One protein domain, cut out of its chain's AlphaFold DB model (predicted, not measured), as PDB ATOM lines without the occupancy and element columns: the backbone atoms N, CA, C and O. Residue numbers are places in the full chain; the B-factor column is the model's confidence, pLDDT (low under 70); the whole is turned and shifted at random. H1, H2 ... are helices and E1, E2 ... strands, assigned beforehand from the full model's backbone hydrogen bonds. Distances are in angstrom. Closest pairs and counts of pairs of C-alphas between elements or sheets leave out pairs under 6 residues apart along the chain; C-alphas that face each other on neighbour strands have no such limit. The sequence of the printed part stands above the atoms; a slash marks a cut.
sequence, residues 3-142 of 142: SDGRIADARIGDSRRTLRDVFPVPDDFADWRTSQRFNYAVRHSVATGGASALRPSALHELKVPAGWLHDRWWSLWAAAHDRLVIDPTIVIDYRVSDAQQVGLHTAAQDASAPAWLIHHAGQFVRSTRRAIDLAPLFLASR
ATOM      1  N   SER A   3     -39.352  35.213 -32.659       95.94
ATOM      2  CA  SER A   3     -39.736  34.103 -31.790       95.94
ATOM      3  C   SER A   3     -38.706  32.975 -31.864       95.94
ATOM      4  O   SER A   3     -37.673  33.124 -32.532       95.94
ATOM      5  N   ASP A   4     -38.969  31.847 -31.212       94.00
ATOM      6  CA  ASP A   4     -38.152  30.641 -31.320       94.00
ATOM      7  C   ASP A   4     -38.821  29.565 -32.196       94.00
ATOM      8  O   ASP A   4     -39.981  29.667 -32.608       94.00
ATOM      9  N   GLY A   5     -38.084  28.509 -32.508       92.00
ATOM     10  CA  GLY A   5     -38.576  27.349 -33.234       92.00
ATOM     11  C   GLY A   5     -37.741  26.122 -32.913       92.00
ATOM     12  O   GLY A   5     -36.536  26.233 -32.712       92.00
ATOM     13  N   ARG A   6     -38.362  24.944 -32.885       91.25
ATOM     14  CA  ARG A   6     -37.623  23.681 -32.761       91.25
ATOM     15  C   ARG A   6     -36.953  23.374 -34.080       91.25
ATOM     16  O   ARG A   6     -37.586  23.467 -35.124       91.25
ATOM     17  N   ILE A   7     -35.690  22.989 -34.051       86.12
ATOM     18  CA  ILE A   7     -34.991  22.557 -35.253       86.12
ATOM     19  C   ILE A   7     -35.438  21.126 -35.551       86.12
ATOM     20  O   ILE A   7     -35.085  20.184 -34.847       86.12
ATOM     21  N   ALA A   8     -36.235  20.981 -36.605       78.00
ATOM     22  CA  ALA A   8     -36.665  19.699 -37.135       78.00
ATOM     23  C   ALA A   8     -35.721  19.309 -38.276       78.00
ATOM     24  O   ALA A   8     -35.987  19.576 -39.452       78.00
ATOM     25  N   ASP A   9     -34.584  18.717 -37.920       68.00
ATOM     26  CA  ASP A   9     -33.701  18.074 -38.887       68.00
ATOM     27  C   ASP A   9     -34.134  16.613 -39.065       68.00
ATOM     28  O   ASP A   9     -34.208  15.847 -38.109       68.00
ATOM     29  N   ALA A  10     -34.428  16.208 -40.300       56.50
ATOM     30  CA  ALA A  10     -34.786  14.825 -40.607       56.50
ATOM     31  C   ALA A  10     -33.596  13.850 -40.474       56.50
ATOM     32  O   ALA A  10     -33.806  12.639 -40.427       56.50
ATOM     33  N   ARG A  11     -32.352  14.352 -40.436       56.50
ATOM     34  CA  ARG A  11     -31.116  13.553 -40.330       56.50
ATOM     35  C   ARG A  11     -30.614  13.387 -38.907       56.50
ATOM     36  O   ARG A  11     -29.924  12.414 -38.615       56.50
ATOM     37  N   ILE A  12     -30.937  14.335 -38.036       52.69
ATOM     38  CA  ILE A  12     -30.521  14.328 -36.639       52.69
ATOM     39  C   ILE A  12     -31.769  13.986 -35.836       52.69
ATOM     40  O   ILE A  12     -32.638  14.824 -35.640       52.69
ATOM     41  N   GLY A  13     -31.868  12.740 -35.371       48.50
ATOM     42  CA  GLY A  13     -33.007  12.241 -34.590       48.50
ATOM     43  C   GLY A  13     -33.211  12.907 -33.219       48.50
ATOM     44  O   GLY A  13     -33.953  12.370 -32.401       48.50
ATOM     45  N   ASP A  14     -32.559  14.040 -32.949       55.38
ATOM     46  CA  ASP A  14     -32.666  14.784 -31.699       55.38
ATOM     47  C   ASP A  14     -33.410  16.110 -31.921       55.38
ATOM     48  O   ASP A  14     -32.877  17.096 -32.428       55.38
ATOM     49  N   SER A  15     -34.680  16.104 -31.531       60.62
ATOM     50  CA  SER A  15     -35.676  17.168 -31.708       60.62
ATOM     51  C   SER A  15     -35.637  18.242 -30.610       60.62
ATOM     52  O   SER A  15     -36.586  19.014 -30.455       60.62
ATOM     53  N   ARG A  16     -34.561  18.292 -29.813       73.12
ATOM     54  CA  ARG A  16     -34.469  19.168 -28.632       73.12
ATOM     55  C   ARG A  16     -33.805  20.521 -28.870       73.12
ATOM     56  O   ARG A  16     -33.945  21.388 -28.015       73.12
ATOM     57  N   ARG A  17     -33.109  20.715 -29.994       84.69
ATOM     58  CA  ARG A  17     -32.461  21.998 -30.307       84.69
ATOM     59  C   ARG A  17     -33.459  23.018 -30.838       84.69
ATOM     60  O   ARG A  17     -34.400  22.677 -31.554       84.69
ATOM     61  N   THR A  18     -33.204  24.278 -30.538       90.81
ATOM     62  CA  THR A  18     -34.018  25.428 -30.917       90.81
ATOM     63  C   THR A  18     -33.247  26.390 -31.817       90.81
ATOM     64  O   THR A  18     -32.025  26.294 -31.969       90.81
ATOM     65  N   LEU A  19     -33.947  27.347 -32.424       88.88
ATOM     66  CA  LEU A  19     -33.304  28.432 -33.158       88.88
ATOM     67  C   LEU A  19     -32.456  29.297 -32.225       88.88
ATOM     68  O   LEU A  19     -31.432  29.801 -32.679       88.88
ATOM     69  N   ARG A  20     -32.821  29.440 -30.945       90.81
ATOM     70  CA  ARG A  20     -32.026  30.188 -29.953       90.81
ATOM     71  C   ARG A  20     -30.730  29.486 -29.558       90.81
ATOM     72  O   ARG A  20     -29.755  30.174 -29.284       90.81
ATOM     73  N   ASP A  21     -30.658  28.161 -29.669       87.44
ATOM     74  CA  ASP A  21     -29.393  27.427 -29.504       87.44
ATOM     75  C   ASP A  21     -28.393  27.693 -30.640       87.44
ATOM     76  O   ASP A  21     -27.202  27.421 -30.503       87.44
ATOM     77  N   VAL A  22     -28.868  28.170 -31.798       84.81
ATOM     78  CA  VAL A  22     -28.019  28.495 -32.961       84.81
ATOM     79  C   VAL A  22     -27.830  29.999 -33.124       84.81
ATOM     80  O   VAL A  22     -26.779  30.451 -33.564       84.81
ATOM     81  N   PHE A  23     -28.843  30.776 -32.766       87.56
ATOM     82  CA  PHE A  23     -28.874  32.229 -32.829       87.56
ATOM     83  C   PHE A  23     -29.174  32.769 -31.429       87.56
ATOM     84  O   PHE A  23     -30.306  33.212 -31.168       87.56
ATOM     85  N   PRO A  24     -28.190  32.686 -30.514       89.44
ATOM     86  CA  PRO A  24     -28.398  33.064 -29.130       89.44
ATOM     87  C   PRO A  24     -28.777  34.535 -29.033       89.44
ATOM     88  O   PRO A  24     -28.356  35.374 -29.831       89.44
ATOM     89  N   VAL A  25     -29.604  34.831 -28.039       92.81
ATOM     90  CA  VAL A  25     -29.922  36.184 -27.601       92.81
ATOM     91  C   VAL A  25     -29.829  36.172 -26.078       92.81
ATOM     92  O   VAL A  25     -30.388  35.259 -25.480       92.81
ATOM     93  N   PRO A  26     -29.123  37.128 -25.453       94.50
ATOM     94  CA  PRO A  26     -29.037  37.211 -23.999       94.50
ATOM     95  C   PRO A  26     -30.415  37.345 -23.347       94.50
ATOM     96  O   PRO A  26     -31.282  38.043 -23.876       94.50
ATOM     97  N   ASP A  27     -30.599  36.721 -22.187       93.19
ATOM     98  CA  ASP A  27     -31.878  36.747 -21.465       93.19
ATOM     99  C   ASP A  27     -32.275  38.169 -21.032       93.19
ATOM    100  O   ASP A  27     -33.452  38.522 -21.029       93.19
ATOM    101  N   ASP A  28     -31.286  39.017 -20.741       95.75
ATOM    102  CA  ASP A  28     -31.442  40.420 -20.343       95.75
ATOM    103  C   ASP A  28     -31.486  41.392 -21.537       95.75
ATOM    104  O   ASP A  28     -31.487  42.612 -21.365       95.75
ATOM    105  N   PHE A  29     -31.550  40.889 -22.777       95.88
ATOM    106  CA  PHE A  29     -31.511  41.717 -23.989       95.88
ATOM    107  C   PHE A  29     -32.629  42.771 -24.055       95.88
ATOM    108  O   PHE A  29     -32.478  43.798 -24.724       95.88
ATOM    109  N   ALA A  30     -33.769  42.516 -23.409       94.06
ATOM    110  CA  ALA A  30     -34.877  43.465 -23.331       94.06
ATOM    111  C   ALA A  30     -34.562  44.683 -22.444       94.06
ATOM    112  O   ALA A  30     -35.090  45.760 -22.706       94.06
ATOM    113  N   ASP A  31     -33.670  44.528 -21.462       96.50
ATOM    114  CA  ASP A  31     -33.304  45.569 -20.493       96.50
ATOM    115  C   ASP A  31     -32.156  46.460 -20.994       96.50
ATOM    116  O   ASP A  31     -31.807  47.482 -20.396       96.50
ATOM    117  N   TRP A  32     -31.534  46.079 -22.107       97.38
ATOM    118  CA  TRP A  32     -30.432  46.817 -22.705       97.38
ATOM    119  C   TRP A  32     -30.902  48.116 -23.357       97.38
ATOM    120  O   TRP A  32     -31.979  48.203 -23.943       97.38
ATOM    121  N   ARG A  33     -30.021  49.123 -23.379       97.56
ATOM    122  CA  ARG A  33     -30.264  50.351 -24.154       97.56
ATOM    123  C   ARG A  33     -30.399  50.031 -25.644       97.56
ATOM    124  O   ARG A  33     -29.696  49.156 -26.154       97.56
ATOM    125  N   THR A  34     -31.192  50.818 -26.370       97.62
ATOM    126  CA  THR A  34     -31.400  50.697 -27.827       97.62
ATOM    127  C   THR A  34     -30.091  50.542 -28.600       97.62
ATOM    128  O   THR A  34     -29.938  49.620 -29.402       97.62
ATOM    129  N   SER A  35     -29.091  51.370 -28.292       96.50
ATOM    130  CA  SER A  35     -27.772  51.310 -28.930       96.50
ATOM    131  C   SER A  35     -27.033  49.990 -28.676       96.50
ATOM    132  O   SER A  35     -26.343  49.489 -29.564       96.50
ATOM    133  N   GLN A  36     -27.177  49.385 -27.494       96.94
ATOM    134  CA  GLN A  36     -26.588  48.080 -27.174       96.94
ATOM    135  C   GLN A  36     -27.306  46.963 -27.936       96.94
ATOM    136  O   GLN A  36     -26.650  46.136 -28.574       96.94
ATOM    137  N   ARG A  37     -28.644  46.994 -27.952       97.38
ATOM    138  CA  ARG A  37     -29.489  46.037 -28.686       97.38
ATOM    139  C   ARG A  37     -29.200  46.064 -30.184       97.38
ATOM    140  O   ARG A  37     -28.981  45.017 -30.792       97.38
ATOM    141  N   PHE A  38     -29.118  47.258 -30.769       96.56
ATOM    142  CA  PHE A  38     -28.755  47.448 -32.170       96.56
ATOM    143  C   PHE A  38     -27.342  46.932 -32.471       96.56
ATOM    144  O   PHE A  38     -27.156  46.149 -33.400       96.56
ATOM    145  N   ASN A  39     -26.345  47.300 -31.659       93.81
ATOM    146  CA  ASN A  39     -24.965  46.840 -31.840       93.81
ATOM    147  C   ASN A  39     -24.832  45.314 -31.780       93.81
ATOM    148  O   ASN A  39     -24.066  44.725 -32.550       93.81
ATOM    149  N   TYR A  40     -25.567  44.674 -30.875       94.19
ATOM    150  CA  TYR A  40     -25.625  43.223 -30.802       94.19
ATOM    151  C   TYR A  40     -26.273  42.636 -32.055       94.19
ATOM    152  O   TYR A  40     -25.680  41.765 -32.694       94.19
ATOM    153  N   ALA A  41     -27.425  43.177 -32.461       93.19
ATOM    154  CA  ALA A  41     -28.132  42.750 -33.658       93.19
ATOM    155  C   ALA A  41     -27.298  42.948 -34.931       93.19
ATOM    156  O   ALA A  41     -27.422  42.141 -35.834       93.19
ATOM    157  N   VAL A  42     -26.390  43.924 -35.033       92.88
ATOM    158  CA  VAL A  42     -25.467  44.058 -36.186       92.88
ATOM    159  C   VAL A  42     -24.518  42.863 -36.320       92.88
ATOM    160  O   VAL A  42     -24.197  42.460 -37.441       92.88
ATOM    161  N   ARG A  43     -24.106  42.263 -35.199       88.62
ATOM    162  CA  ARG A  43     -23.108  41.180 -35.147       88.62
ATOM    163  C   ARG A  43     -23.738  39.790 -35.135       88.62
ATOM    164  O   ARG A  43     -23.199  38.879 -35.750       88.62
ATOM    165  N   HIS A  44     -24.909  39.654 -34.519       88.31
ATOM    166  CA  HIS A  44     -25.586  38.375 -34.325       88.31
ATOM    167  C   HIS A  44     -26.934  38.381 -35.034       88.31
ATOM    168  O   HIS A  44     -27.661  39.377 -34.981       88.31
ATOM    169  N   SER A  45     -27.282  37.282 -35.706       89.06
ATOM    170  CA  SER A  45     -28.661  37.114 -36.165       89.06
ATOM    171  C   SER A  45     -29.552  36.876 -34.958       89.06
ATOM    172  O   SER A  45     -29.230  36.039 -34.129       89.06
ATOM    173  N   VAL A  46     -30.655  37.612 -34.860       91.50
ATOM    174  CA  VAL A  46     -31.609  37.506 -33.740       91.50
ATOM    175  C   VAL A  46     -33.000  37.078 -34.206       91.50
ATOM    176  O   VAL A  46     -33.885  36.846 -33.387       91.50
ATOM    177  N   ALA A  47     -33.198  36.974 -35.518       91.25
ATOM    178  CA  ALA A  47     -34.465  36.677 -36.163       91.25
ATOM    179  C   ALA A  47     -34.228  35.738 -37.350       91.25
ATOM    180  O   ALA A  47     -33.206  35.842 -38.031       91.25
ATOM    181  N   THR A  48     -35.189  34.853 -37.599       87.94
ATOM    182  CA  THR A  48     -35.273  34.047 -38.820       87.94
ATOM    183  C   THR A  48     -36.634  34.274 -39.460       87.94
ATOM    184  O   THR A  48     -37.620  34.482 -38.747       87.94
ATOM    185  N   GLY A  49     -36.719  34.233 -40.789       85.94
ATOM    186  CA  GLY A  49     -37.976  34.483 -41.502       85.94
ATOM    187  C   GLY A  49     -39.143  33.619 -41.009       85.94
ATOM    188  O   GLY A  49     -40.232  34.135 -40.785       85.94
ATOM    189  N   GLY A  50     -38.902  32.327 -40.752       88.00
ATOM    190  CA  GLY A  50     -39.944  31.390 -40.309       88.00
ATOM    191  C   GLY A  50     -40.471  31.626 -38.889       88.00
ATOM    192  O   GLY A  50     -41.615  31.282 -38.613       88.00
ATOM    193  N   ALA A  51     -39.669  32.222 -38.000       93.06
ATOM    194  CA  ALA A  51     -40.047  32.487 -36.609       93.06
ATOM    195  C   ALA A  51     -40.250  33.986 -36.323       93.06
ATOM    196  O   ALA A  51     -40.256  34.409 -35.168       93.06
ATOM    197  N   SER A  52     -40.404  34.817 -37.358       93.38
ATOM    198  CA  SER A  52     -40.558  36.266 -37.205       93.38
ATOM    199  C   SER A  52     -41.927  36.753 -37.645       93.38
ATOM    200  O   SER A  52     -42.502  36.277 -38.617       93.38
ATOM    201  N   ALA A  53     -42.413  37.780 -36.955       93.25
ATOM    202  CA  ALA A  53     -43.643  38.474 -37.304       93.25
ATOM    203  C   ALA A  53     -43.429  39.990 -37.299       93.25
ATOM    204  O   ALA A  53     -42.771  40.549 -36.410       93.25
ATOM    205  N   LEU A  54     -44.030  40.666 -38.276       91.50
ATOM    206  CA  LEU A  54     -44.078  42.121 -38.373       91.50
ATOM    207  C   LEU A  54     -45.509  42.613 -38.173       91.50
ATOM    208  O   LEU A  54     -46.465  41.960 -38.587       91.50
ATOM    209  N   ARG A  55     -45.660  43.795 -37.572       90.38
ATOM    210  CA  ARG A  55     -46.956  44.480 -37.567       90.38
ATOM    211  C   ARG A  55     -47.258  44.951 -38.996       90.38
ATOM    212  O   ARG A  55     -46.357  45.520 -39.610       90.38
ATOM    213  N   PRO A  56     -48.489  44.795 -39.518       88.00
ATOM    214  CA  PRO A  56     -48.831  45.253 -40.868       88.00
ATOM    215  C   PRO A  56     -48.521  46.734 -41.102       88.00
ATOM    216  O   PRO A  56     -48.030  47.114 -42.161       88.00
ATOM    217  N   SER A  57     -48.715  47.562 -40.072       86.81
ATOM    218  CA  SER A  57     -48.371  48.981 -40.102       86.81
ATOM    219  C   SER A  57     -46.876  49.252 -40.274       86.81
ATOM    220  O   SER A  57     -46.536  50.369 -40.592       86.81
ATOM    221  N   ALA A  58     -45.973  48.290 -40.085       84.31
ATOM    222  CA  ALA A  58     -44.543  48.487 -40.327       84.31
ATOM    223  C   ALA A  58     -44.143  48.196 -41.786       84.31
ATOM    224  O   ALA A  58     -43.059  48.571 -42.217       84.31
ATOM    225  N   LEU A  59     -44.995  47.535 -42.581       78.44
ATOM    226  CA  LEU A  59     -44.618  47.052 -43.918       78.44
ATOM    227  C   LEU A  59     -44.311  48.176 -44.920       78.44
ATOM    228  O   LEU A  59     -43.523  47.967 -45.839       78.44
ATOM    229  N   HIS A  60     -44.895  49.362 -44.745       71.00
ATOM    230  CA  HIS A  60     -44.663  50.496 -45.642       71.00
ATOM    231  C   HIS A  60     -43.313  51.196 -45.401       71.00
ATOM    232  O   HIS A  60     -42.814  51.881 -46.290       71.00
ATOM    233  N   GLU A  61     -42.696  50.985 -44.237       68.44
ATOM    234  CA  GLU A  61     -41.437  51.629 -43.835       68.44
ATOM    235  C   GLU A  61     -40.203  50.764 -44.159       68.44
ATOM    236  O   GLU A  61     -39.063  51.213 -44.046       68.44
ATOM    237  N   LEU A  62     -40.407  49.514 -44.590       72.62
ATOM    238  CA  LEU A  62     -39.381  48.470 -44.551       72.62
ATOM    239  C   LEU A  62     -38.931  47.988 -45.937       72.62
ATOM    240  O   LEU A  62     -38.938  46.788 -46.235       72.62
ATOM    241  N   LYS A  63     -38.469  48.915 -46.785       85.81
ATOM    242  CA  LYS A  63     -37.745  48.548 -48.012       85.81
ATOM    243  C   LYS A  63     -36.427  47.861 -47.641       85.81
ATOM    244  O   LYS A  63     -35.617  48.426 -46.911       85.81
ATOM    245  N   VAL A  64     -36.205  46.655 -48.160       89.50
ATOM    246  CA  VAL A  64     -34.974  45.881 -47.928       89.50
ATOM    247  C   VAL A  64     -33.920  46.293 -48.965       89.50
ATOM    248  O   VAL A  64     -34.185  46.168 -50.165       89.50
ATOM    249  N   PRO A  65     -32.734  46.793 -48.563       90.81
ATOM    250  CA  PRO A  65     -31.677  47.126 -49.506       90.81
ATOM    251  C   PRO A  65     -31.167  45.876 -50.232       90.81
ATOM    252  O   PRO A  65     -31.148  44.768 -49.692       90.81
ATOM    253  N   ALA A  66     -30.738  46.050 -51.481       88.75
ATOM    254  CA  ALA A  66     -30.271  44.938 -52.302       88.75
ATOM    255  C   ALA A  66     -29.095  44.198 -51.637       88.75
ATOM    256  O   ALA A  66     -28.121  44.814 -51.207       88.75
ATOM    257  N   GLY A  67     -29.170  42.864 -51.593       85.44
ATOM    258  CA  GLY A  67     -28.133  42.015 -50.995       85.44
ATOM    259  C   GLY A  67     -28.289  41.755 -49.491       85.44
ATOM    260  O   GLY A  67     -27.420  41.103 -48.897       85.44
ATOM    261  N   TRP A  68     -29.380  42.224 -48.883       88.31
ATOM    262  CA  TRP A  68     -29.801  41.833 -47.539       88.31
ATOM    263  C   TRP A  68     -30.866  40.739 -47.574       88.31
ATOM    264  O   TRP A  68     -31.712  40.703 -48.465       88.31
ATOM    265  N   LEU A  69     -30.840  39.869 -46.562       88.31
ATOM    266  CA  LEU A  69     -31.996  39.045 -46.224       88.31
ATOM    267  C   LEU A  69     -33.037  39.921 -45.520       88.31
ATOM    268  O   LEU A  69     -32.678  40.822 -44.755       88.31
ATOM    269  N   HIS A  70     -34.316  39.672 -45.793       89.69
ATOM    270  CA  HIS A  70     -35.407  40.501 -45.283       89.69
ATOM    271  C   HIS A  70     -35.493  40.452 -43.754       89.69
ATOM    272  O   HIS A  70     -35.516  41.494 -43.110       89.69
ATOM    273  N   ASP A  71     -35.445  39.258 -43.167       89.62
ATOM    274  CA  ASP A  71     -35.480  39.025 -41.723       89.62
ATOM    275  C   ASP A  71     -34.299  39.696 -41.018       89.62
ATOM    276  O   ASP A  71     -34.466  40.375 -39.999       89.62
ATOM    277  N   ARG A  72     -33.113  39.606 -41.626       91.88
ATOM    278  CA  ARG A  72     -31.911  40.279 -41.158       91.88
ATOM    279  C   ARG A  72     -32.110  41.788 -41.130       91.88
ATOM    280  O   ARG A  72     -31.890  42.405 -40.091       91.88
ATOM    281  N   TRP A  73     -32.538  42.373 -42.242       93.25
ATOM    282  CA  TRP A  73     -32.741  43.816 -42.344       93.25
ATOM    283  C   TRP A  73     -33.826  44.322 -41.390       93.25
ATOM    284  O   TRP A  73     -33.610  45.285 -40.656       93.25
ATOM    285  N   TRP A  74     -34.971  43.644 -41.334       93.62
ATOM    286  CA  TRP A  74     -36.083  44.034 -40.473       93.62
ATOM    287  C   TRP A  74     -35.734  43.934 -38.988       93.62
ATOM    288  O   TRP A  74     -36.149  44.796 -38.216       93.62
ATOM    289  N   SER A  75     -34.926  42.949 -38.580       93.81
ATOM    290  CA  SER A  75     -34.444  42.864 -37.196       93.81
ATOM    291  C   SER A  75     -33.544  44.043 -36.809       93.81
ATOM    292  O   SER A  75     -33.675  44.574 -35.709       93.81
ATOM    293  N   LEU A  76     -32.688  44.504 -37.729       94.62
ATOM    294  CA  LEU A  76     -31.815  45.662 -37.524       94.62
ATOM    295  C   LEU A  76     -32.612  46.959 -37.454       94.62
ATOM    296  O   LEU A  76     -32.391  47.760 -36.551       94.62
ATOM    297  N   TRP A  77     -33.560  47.142 -38.375       94.75
ATOM    298  CA  TRP A  77     -34.446  48.300 -38.358       94.75
ATOM    299  C   TRP A  77     -35.256  48.345 -37.060       94.75
ATOM    300  O   TRP A  77     -35.297  49.377 -36.396       94.75
ATOM    301  N   ALA A  78     -35.835  47.215 -36.648       95.06
ATOM    302  CA  ALA A  78     -36.608  47.140 -35.416       95.06
ATOM    303  C   ALA A  78     -35.739  47.406 -34.179       95.06
ATOM    304  O   ALA A  78     -36.182  48.110 -33.277       95.06
ATOM    305  N   ALA A  79     -34.505  46.889 -34.130       95.81
ATOM    306  CA  ALA A  79     -33.585  47.147 -33.023       95.81
ATOM    307  C   ALA A  79     -33.163  48.621 -32.959       95.81
ATOM    308  O   ALA A  79     -33.098  49.185 -31.872       95.81
ATOM    309  N   ALA A  80     -32.925  49.253 -34.112       95.81
ATOM    310  CA  ALA A  80     -32.559  50.663 -34.190       95.81
ATOM    311  C   ALA A  80     -33.658  51.604 -33.679       95.81
ATOM    312  O   ALA A  80     -33.343  52.647 -33.132       95.81
ATOM    313  N   HIS A  81     -34.932  51.232 -33.822       94.38
ATOM    314  CA  HIS A  81     -36.074  52.061 -33.414       94.38
ATOM    315  C   HIS A  81     -36.698  51.624 -32.081       94.38
ATOM    316  O   HIS A  81     -37.826  52.013 -31.780       94.38
ATOM    317  N   ASP A  82     -36.011  50.767 -31.321       95.75
ATOM    318  CA  ASP A  82     -36.514  50.180 -30.072       95.75
ATOM    319  C   ASP A  82     -37.876  49.461 -30.228       95.75
ATOM    320  O   ASP A  82     -38.746  49.455 -29.361       95.75
ATOM    321  N   ARG A  83     -38.094  48.842 -31.393       95.06
ATOM    322  CA  ARG A  83     -39.311  48.085 -31.747       95.06
ATOM    323  C   ARG A  83     -39.081  46.579 -31.851       95.06
ATOM    324  O   ARG A  83     -40.014  45.835 -32.164       95.06
ATOM    325  N   LEU A  84     -37.851  46.108 -31.646       95.56
ATOM    326  CA  LEU A  84     -37.558  44.679 -31.642       95.56
ATOM    327  C   LEU A  84     -38.116  44.050 -30.363       95.56
ATOM    328  O   LEU A  84     -37.890  44.546 -29.266       95.56
ATOM    329  N   VAL A  85     -38.822  42.936 -30.508       96.38
ATOM    330  CA  VAL A  85     -39.298  42.114 -29.390       96.38
ATOM    331  C   VAL A  85     -38.771  40.713 -29.620       96.38
ATOM    332  O   VAL A  85     -38.965  40.177 -30.716       96.38
ATOM    333  N   ILE A  86     -38.103  40.172 -28.609       96.19
ATOM    334  CA  ILE A  86     -37.655  38.784 -28.563       96.19
ATOM    335  C   ILE A  86     -38.717  38.017 -27.790       96.19
ATOM    336  O   ILE A  86     -39.085  38.418 -26.690       96.19
ATOM    337  N   ASP A  87     -39.245  36.970 -28.406       95.38
ATOM    338  CA  ASP A  87     -40.272  36.113 -27.826       95.38
ATOM    339  C   ASP A  87     -39.682  34.700 -27.678       95.38
ATOM    340  O   ASP A  87     -39.281  34.105 -28.678       95.38
ATOM    341  N   PRO A  88     -39.560  34.139 -26.466       92.69
ATOM    342  CA  PRO A  88     -39.016  32.794 -26.288       92.69
ATOM    343  C   PRO A  88     -39.989  31.694 -26.742       92.69
ATOM    344  O   PRO A  88     -39.645  30.514 -26.718       92.69
ATOM    345  N   THR A  89     -41.217  32.045 -27.138       95.12
ATOM    346  CA  THR A  89     -42.222  31.070 -27.563       95.12
ATOM    347  C   THR A  89     -41.749  30.290 -28.792       95.12
ATOM    348  O   THR A  89     -41.403  30.862 -29.827       95.12
ATOM    349  N   ILE A  90     -41.796  28.958 -28.692       93.88
ATOM    350  CA  ILE A  90     -41.601  28.044 -29.820       93.88
ATOM    351  C   ILE A  90     -42.861  28.088 -30.685       93.88
ATOM    352  O   ILE A  90     -43.900  27.553 -30.295       93.88
ATOM    353  N   VAL A  91     -42.769  28.708 -31.861       94.88
ATOM    354  CA  VAL A  91     -43.932  28.907 -32.748       94.88
ATOM    355  C   VAL A  91     -43.929  28.004 -33.977       94.88
ATOM    356  O   VAL A  91     -44.953  27.885 -34.648       94.88
ATOM    357  N   ILE A  92     -42.796  27.366 -34.281       91.00
ATOM    358  CA  ILE A  92     -42.638  26.505 -35.457       91.00
ATOM    359  C   ILE A  92     -41.685  25.333 -35.206       91.00
ATOM    360  O   ILE A  92     -40.758  25.429 -34.401       91.00
ATOM    361  N   ASP A  93     -41.858  24.270 -35.992       89.62
ATOM    362  CA  ASP A  93     -40.829  23.260 -36.240       89.62
ATOM    363  C   ASP A  93     -40.041  23.677 -37.495       89.62
ATOM    364  O   ASP A  93     -40.462  23.468 -38.638       89.62
ATOM    365  N   TYR A  94     -38.913  24.352 -37.280       85.38
ATOM    366  CA  TYR A  94     -38.036  24.880 -38.317       85.38
ATOM    367  C   TYR A  94     -37.315  23.743 -39.043       85.38
ATOM    368  O   TYR A  94     -36.392  23.122 -38.514       85.38
ATOM    369  N   ARG A  95     -37.731  23.483 -40.283       80.25
ATOM    370  CA  ARG A  95     -37.139  22.438 -41.120       80.25
ATOM    371  C   ARG A  95     -35.829  22.907 -41.736       80.25
ATOM    372  O   ARG A  95     -35.761  23.977 -42.346       80.25
ATOM    373  N   VAL A  96     -34.812  22.066 -41.615       75.81
ATOM    374  CA  VAL A  96     -33.520  22.253 -42.279       75.81
ATOM    375  C   VAL A  96     -33.503  21.394 -43.535       75.81
ATOM    376  O   VAL A  96     -33.896  20.230 -43.495       75.81
ATOM    377  N   SER A  97     -33.098  21.958 -44.670       70.25
ATOM    378  CA  SER A  97     -33.007  21.212 -45.932       70.25
ATOM    379  C   SER A  97     -31.728  21.568 -46.667       70.25
ATOM    380  O   SER A  97     -31.352  22.735 -46.670       70.25
ATOM    381  N   ASP A  98     -31.139  20.620 -47.392       63.97
ATOM    382  CA  ASP A  98     -29.914  20.852 -48.180       63.97
ATOM    383  C   ASP A  98     -30.064  21.937 -49.253       63.97
ATOM    384  O   ASP A  98     -29.084  22.545 -49.671       63.97
ATOM    385  N   ALA A  99     -31.295  22.196 -49.698       62.44
ATOM    386  CA  ALA A  99     -31.606  23.251 -50.656       62.44
ATOM    387  C   ALA A  99     -31.732  24.646 -50.012       62.44
ATOM    388  O   ALA A  99     -32.027  25.618 -50.714       62.44
ATOM    389  N   GLN A 100     -31.543  24.778 -48.691       63.34
ATOM    390  CA  GLN A 100     -31.543  26.083 -48.033       63.34
ATOM    391  C   GLN A 100     -30.364  26.907 -48.545       63.34
ATOM    392  O   GLN A 100     -29.206  26.638 -48.251       63.34
ATOM    393  N   GLN A 101     -30.687  27.959 -49.297       52.97
ATOM    394  CA  GLN A 101     -29.695  28.866 -49.876       52.97
ATOM    395  C   GLN A 101     -28.907  29.634 -48.808       52.97
ATOM    396  O   GLN A 101     -27.781  30.058 -49.056       52.97
ATOM    397  N   VAL A 102     -29.496  29.818 -47.621       58.22
ATOM    398  CA  VAL A 102     -28.850  30.393 -46.439       58.22
ATOM    399  C   VAL A 102     -29.494  29.763 -45.199       58.22
ATOM    400  O   VAL A 102     -30.705  29.872 -45.026       58.22
ATOM    401  N   GLY A 103     -28.723  29.085 -44.345       53.06
ATOM    402  CA  GLY A 103     -29.279  28.463 -43.138       53.06
ATOM    403  C   GLY A 103     -28.254  27.708 -42.296       53.06
ATOM    404  O   GLY A 103     -27.526  26.873 -42.814       53.06
ATOM    405  N   LEU A 104     -28.203  28.040 -41.001       53.84
ATOM    406  CA  LEU A 104     -27.526  27.327 -39.901       53.84
ATOM    407  C   LEU A 104     -26.034  26.975 -40.077       53.84
ATOM    408  O   LEU A 104     -25.518  26.131 -39.350       53.84
ATOM    409  N   HIS A 105     -25.295  27.641 -40.966       47.31
ATOM    410  CA  HIS A 105     -23.833  27.585 -40.912       47.31
ATOM    411  C   HIS A 105     -23.328  28.407 -39.715       47.31
ATOM    412  O   HIS A 105     -23.030  29.594 -39.830       47.31
ATOM    413  N   THR A 106     -23.191  27.745 -38.565       46.53
ATOM    414  CA  THR A 106     -22.555  28.254 -37.333       46.53
ATOM    415  C   THR A 106     -21.094  28.674 -37.553       46.53
ATOM    416  O   THR A 106     -20.521  29.408 -36.755       46.53
ATOM    417  N   ALA A 107     -20.487  28.250 -38.668       39.53
ATOM    418  CA  ALA A 107     -19.059  28.363 -38.968       39.53
ATOM    419  C   ALA A 107     -18.495  29.799 -39.043       39.53
ATOM    420  O   ALA A 107     -17.283  29.960 -39.147       39.53
ATOM    421  N   ALA A 108     -19.330  30.838 -38.991       41.78
ATOM    422  CA  ALA A 108     -18.874  32.229 -39.035       41.78
ATOM    423  C   ALA A 108     -19.190  33.048 -37.773       41.78
ATOM    424  O   ALA A 108     -18.797  34.211 -37.720       41.78
ATOM    425  N   GLN A 109     -19.892  32.484 -36.784       46.41
ATOM    426  CA  GLN A 109     -20.270  33.231 -35.574       46.41
ATOM    427  C   GLN A 109     -19.203  33.136 -34.469       46.41
ATOM    428  O   GLN A 109     -18.981  34.127 -33.784       46.41
ATOM    429  N   ASP A 110     -18.454  32.024 -34.416       42.41
ATOM    430  CA  ASP A 110     -17.394  31.763 -33.419       42.41
ATOM    431  C   ASP A 110     -15.969  31.703 -34.010       42.41
ATOM    432  O   ASP A 110     -15.032  31.195 -33.389       42.41
ATOM    433  N   ALA A 111     -15.764  32.177 -35.243       35.44
ATOM    434  CA  ALA A 111     -14.461  32.069 -35.897       35.44
ATOM    435  C   ALA A 111     -13.414  32.988 -35.236       35.44
ATOM    436  O   ALA A 111     -13.570  34.209 -35.187       35.44
ATOM    437  N   SER A 112     -12.300  32.402 -34.789       44.03
ATOM    438  CA  SER A 112     -11.118  33.146 -34.358       44.03
ATOM    439  C   SER A 112     -10.541  33.986 -35.511       44.03
ATOM    440  O   SER A 112     -10.632  33.625 -36.690       44.03
ATOM    441  N   ALA A 113      -9.937  35.126 -35.156       47.06
ATOM    442  CA  ALA A 113      -9.494  36.197 -36.059       47.06
ATOM    443  C   ALA A 113      -8.798  35.778 -37.383       47.06
ATOM    444  O   ALA A 113      -9.021  36.459 -38.386       47.06
ATOM    445  N   PRO A 114      -7.999  34.689 -37.468       39.03
ATOM    446  CA  PRO A 114      -7.314  34.336 -38.716       39.03
ATOM    447  C   PRO A 114      -8.228  33.706 -39.783       39.03
ATOM    448  O   PRO A 114      -8.008  33.917 -40.974       39.03
ATOM    449  N   ALA A 115      -9.270  32.962 -39.388       42.50
ATOM    450  CA  ALA A 115     -10.155  32.256 -40.326       42.50
ATOM    451  C   ALA A 115     -11.195  33.187 -40.982       42.50
ATOM    452  O   ALA A 115     -11.613  32.966 -42.121       42.50
ATOM    453  N   TRP A 116     -11.562  34.277 -40.299       36.78
ATOM    454  CA  TRP A 116     -12.473  35.309 -40.808       36.78
ATOM    455  C   TRP A 116     -11.922  36.007 -42.064       36.78
ATOM    456  O   TRP A 116     -12.663  36.233 -43.024       36.78
ATOM    457  N   LEU A 117     -10.615  36.287 -42.098       41.50
ATOM    458  CA  LEU A 117      -9.967  37.042 -43.178       41.50
ATOM    459  C   LEU A 117      -9.998  36.314 -44.529       41.50
ATOM    460  O   LEU A 117     -10.237  36.943 -45.561       41.50
ATOM    461  N   ILE A 118      -9.824  34.991 -44.533       47.53
ATOM    462  CA  ILE A 118      -9.734  34.196 -45.768       47.53
ATOM    463  C   ILE A 118     -11.106  34.080 -46.459       47.53
ATOM    464  O   ILE A 118     -11.181  34.013 -47.685       47.53
ATOM    465  N   HIS A 119     -12.211  34.164 -45.708       37.00
ATOM    466  CA  HIS A 119     -13.565  34.103 -46.272       37.00
ATOM    467  C   HIS A 119     -14.131  35.476 -46.715       37.00
ATOM    468  O   HIS A 119     -15.170  35.531 -47.377       37.00
ATOM    469  N   HIS A 120     -13.457  36.594 -46.398       37.78
ATOM    470  CA  HIS A 120     -13.981  37.961 -46.582       37.78
ATOM    471  C   HIS A 120     -13.359  38.778 -47.732       37.78
ATOM    472  O   HIS A 120     -13.763  39.923 -47.939       37.78
ATOM    473  N   ALA A 121     -12.462  38.219 -48.552       37.44
ATOM    474  CA  ALA A 121     -11.854  38.968 -49.664       37.44
ATOM    475  C   ALA A 121     -12.895  39.487 -50.690       37.44
ATOM    476  O   ALA A 121     -12.814  40.627 -51.141       37.44
ATOM    477  N   GLY A 122     -13.950  38.710 -50.973       36.22
ATOM    478  CA  GLY A 122     -15.114  39.156 -51.762       36.22
ATOM    479  C   GLY A 122     -16.171  39.934 -50.960       36.22
ATOM    480  O   GLY A 122     -17.123  40.473 -51.528       36.22
ATOM    481  N   GLN A 123     -16.025  40.003 -49.632       45.72
ATOM    482  CA  GLN A 123     -16.920  40.739 -48.742       45.72
ATOM    483  C   GLN A 123     -16.512  42.198 -48.546       45.72
ATOM    484  O   GLN A 123     -17.318  42.945 -48.014       45.72
ATOM    485  N   PHE A 124     -15.338  42.648 -48.996       35.47
ATOM    486  CA  PHE A 124     -14.891  44.026 -48.762       35.47
ATOM    487  C   PHE A 124     -15.854  45.067 -49.368       35.47
ATOM    488  O   PHE A 124     -16.348  45.935 -48.657       35.47
ATOM    489  N   VAL A 125     -16.253  44.905 -50.637       42.69
ATOM    490  CA  VAL A 125     -17.247  45.783 -51.300       42.69
ATOM    491  C   VAL A 125     -18.656  45.614 -50.708       42.69
ATOM    492  O   VAL A 125     -19.398  46.587 -50.554       42.69
ATOM    493  N   ARG A 126     -19.035  44.382 -50.332       51.38
ATOM    494  CA  ARG A 126     -20.325  44.099 -49.669       51.38
ATOM    495  C   ARG A 126     -20.369  44.709 -48.264       51.38
ATOM    496  O   ARG A 126     -21.427  45.161 -47.846       51.38
ATOM    497  N   SER A 127     -19.236  44.776 -47.575       61.72
ATOM    498  CA  SER A 127     -19.065  45.360 -46.247       61.72
ATOM    499  C   SER A 127     -19.207  46.880 -46.297       61.72
ATOM    500  O   SER A 127     -19.980  47.437 -45.521       61.72
ATOM    501  N   THR A 128     -18.596  47.556 -47.282       67.69
ATOM    502  CA  THR A 128     -18.744  49.016 -47.445       67.69
ATOM    503  C   THR A 128     -20.183  49.415 -47.762       67.69
ATOM    504  O   THR A 128     -20.715  50.342 -47.156       67.69
ATOM    505  N   ARG A 129     -20.857  48.690 -48.669       80.38
ATOM    506  CA  ARG A 129     -22.270  48.962 -48.987       80.38
ATOM    507  C   ARG A 129     -23.179  48.716 -47.784       80.38
ATOM    508  O   ARG A 129     -24.035  49.542 -47.498       80.38
ATOM    509  N   ARG A 130     -22.941  47.636 -47.033       83.81
ATOM    510  CA  ARG A 130     -23.665  47.377 -45.781       83.81
ATOM    511  C   ARG A 130     -23.421  48.465 -44.740       83.81
ATOM    512  O   ARG A 130     -24.360  48.819 -44.042       83.81
ATOM    513  N   ALA A 131     -22.214  49.020 -44.647       86.25
ATOM    514  CA  ALA A 131     -21.935  50.139 -43.750       86.25
ATOM    515  C   ALA A 131     -22.746  51.393 -44.125       86.25
ATOM    516  O   ALA A 131     -23.298  52.040 -43.237       86.25
ATOM    517  N   ILE A 132     -22.879  51.692 -45.424       89.19
ATOM    518  CA  ILE A 132     -23.739  52.780 -45.920       89.19
ATOM    519  C   ILE A 132     -25.203  52.516 -45.552       89.19
ATOM    520  O   ILE A 132     -25.858  53.400 -45.004       89.19
ATOM    521  N   ASP A 133     -25.700  51.301 -45.796       91.31
ATOM    522  CA  ASP A 133     -27.080  50.931 -45.464       91.31
ATOM    523  C   ASP A 133     -27.345  51.014 -43.945       91.31
ATOM    524  O   ASP A 133     -28.424  51.416 -43.519       91.31
ATOM    525  N   LEU A 134     -26.359  50.670 -43.107       92.19
ATOM    526  CA  LEU A 134     -26.477  50.699 -41.645       92.19
ATOM    527  C   LEU A 134     -26.377  52.104 -41.038       92.19
ATOM    528  O   LEU A 134     -26.879  52.307 -39.934       92.19
ATOM    529  N   ALA A 135     -25.749  53.067 -41.717       93.62
ATOM    530  CA  ALA A 135     -25.554  54.425 -41.207       93.62
ATOM    531  C   ALA A 135     -26.848  55.111 -40.705       93.62
ATOM    532  O   ALA A 135     -26.841  55.598 -39.571       93.62
ATOM    533  N   PRO A 136     -27.971  55.128 -41.457       92.56
ATOM    534  CA  PRO A 136     -29.219  55.710 -40.959       92.56
ATOM    535  C   PRO A 136     -29.779  54.968 -39.738       92.56
ATOM    536  O   PRO A 136     -30.286  55.602 -38.817       92.56
ATOM    537  N   LEU A 137     -29.644  53.639 -39.684       93.06
ATOM    538  CA  LEU A 137     -30.103  52.843 -38.540       93.06
ATOM    539  C   LEU A 137     -29.254  53.102 -37.294       93.06
ATOM    540  O   LEU A 137     -29.779  53.201 -36.190       93.06
ATOM    541  N   PHE A 138     -27.945  53.274 -37.467       93.31
ATOM    542  CA  PHE A 138     -27.055  53.625 -36.370       93.31
ATOM    543  C   PHE A 138     -27.426  54.979 -35.755       93.31
ATOM    544  O   PHE A 138     -27.445  55.097 -34.532       93.31
ATOM    545  N   LEU A 139     -27.766  55.976 -36.581       92.94
ATOM    546  CA  LEU A 139     -28.242  57.278 -36.107       92.94
ATOM    547  C   LEU A 139     -29.569  57.164 -35.347       92.94
ATOM    548  O   LEU A 139     -29.704  57.788 -34.303       92.94
ATOM    549  N   ALA A 140     -30.503  56.343 -35.835       92.38
ATOM    550  CA  ALA A 140     -31.777  56.090 -35.160       92.38
ATOM    551  C   ALA A 140     -31.620  55.353 -33.814       92.38
ATOM    552  O   ALA A 140     -32.440  55.539 -32.926       92.38
ATOM    553  N   SER A 141     -30.556  54.554 -33.657       91.81
ATOM    554  CA  SER A 141     -30.299  53.745 -32.454       91.81
ATOM    555  C   SER A 141     -29.630  54.480 -31.289       91.81
ATOM    556  O   SER A 141     -29.374  53.856 -30.252       91.81
ATOM    557  N   ARG A 142     -29.258  55.749 -31.488       88.00
ATOM    558  CA  ARG A 142     -28.542  56.556 -30.493       88.00
ATOM    559  C   ARG A 142     -29.450  57.047 -29.378       88.00
ATOM    560  O   ARG A 142     -30.608  57.400 -29.669       88.00
TER     561      ARG A 142
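This is residues 3 to 142 of the 142 residues of an uncharacterized protein of Actinobacteria bacterium (UniProt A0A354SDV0). A helical hairpin, H1 and H2, follows strand E1; E2 runs beside E1, and H4 arches back from H3 onto H2. The printed part has 140 residues, under half in named elements, helices and strands mixed. It is compact, radius of gyration of the C-alphas 15.8 A, spanning 45 by 39 by 28 A.

E1, residues 3 to 8, and E2, residues 86 to 95, are parallel; N 6 and O 92 are 2.9 A apart. H1, residues 34 to 43, touches H2, residues 70 to 80; closest C-alphas 38 and 79, 4.9 A. H4, residues 121 to 140, touches H2 with 137 to 140 alone; closest C-alphas 137 and 80, 5.5 A. H3, residues 113 to 119, has 0 of 3 O i to N i+4 and 1 of 4 O i to N i+3 pairs within range.

E1 begins at C-alpha 3 (-39.736, 34.103, -31.790); H4, 30.0 A long, ends at C-alpha 140 (-31.777, 56.090, -35.160).

Long links include E2 to H3; residues 98 to 128 have pLDDT under 70.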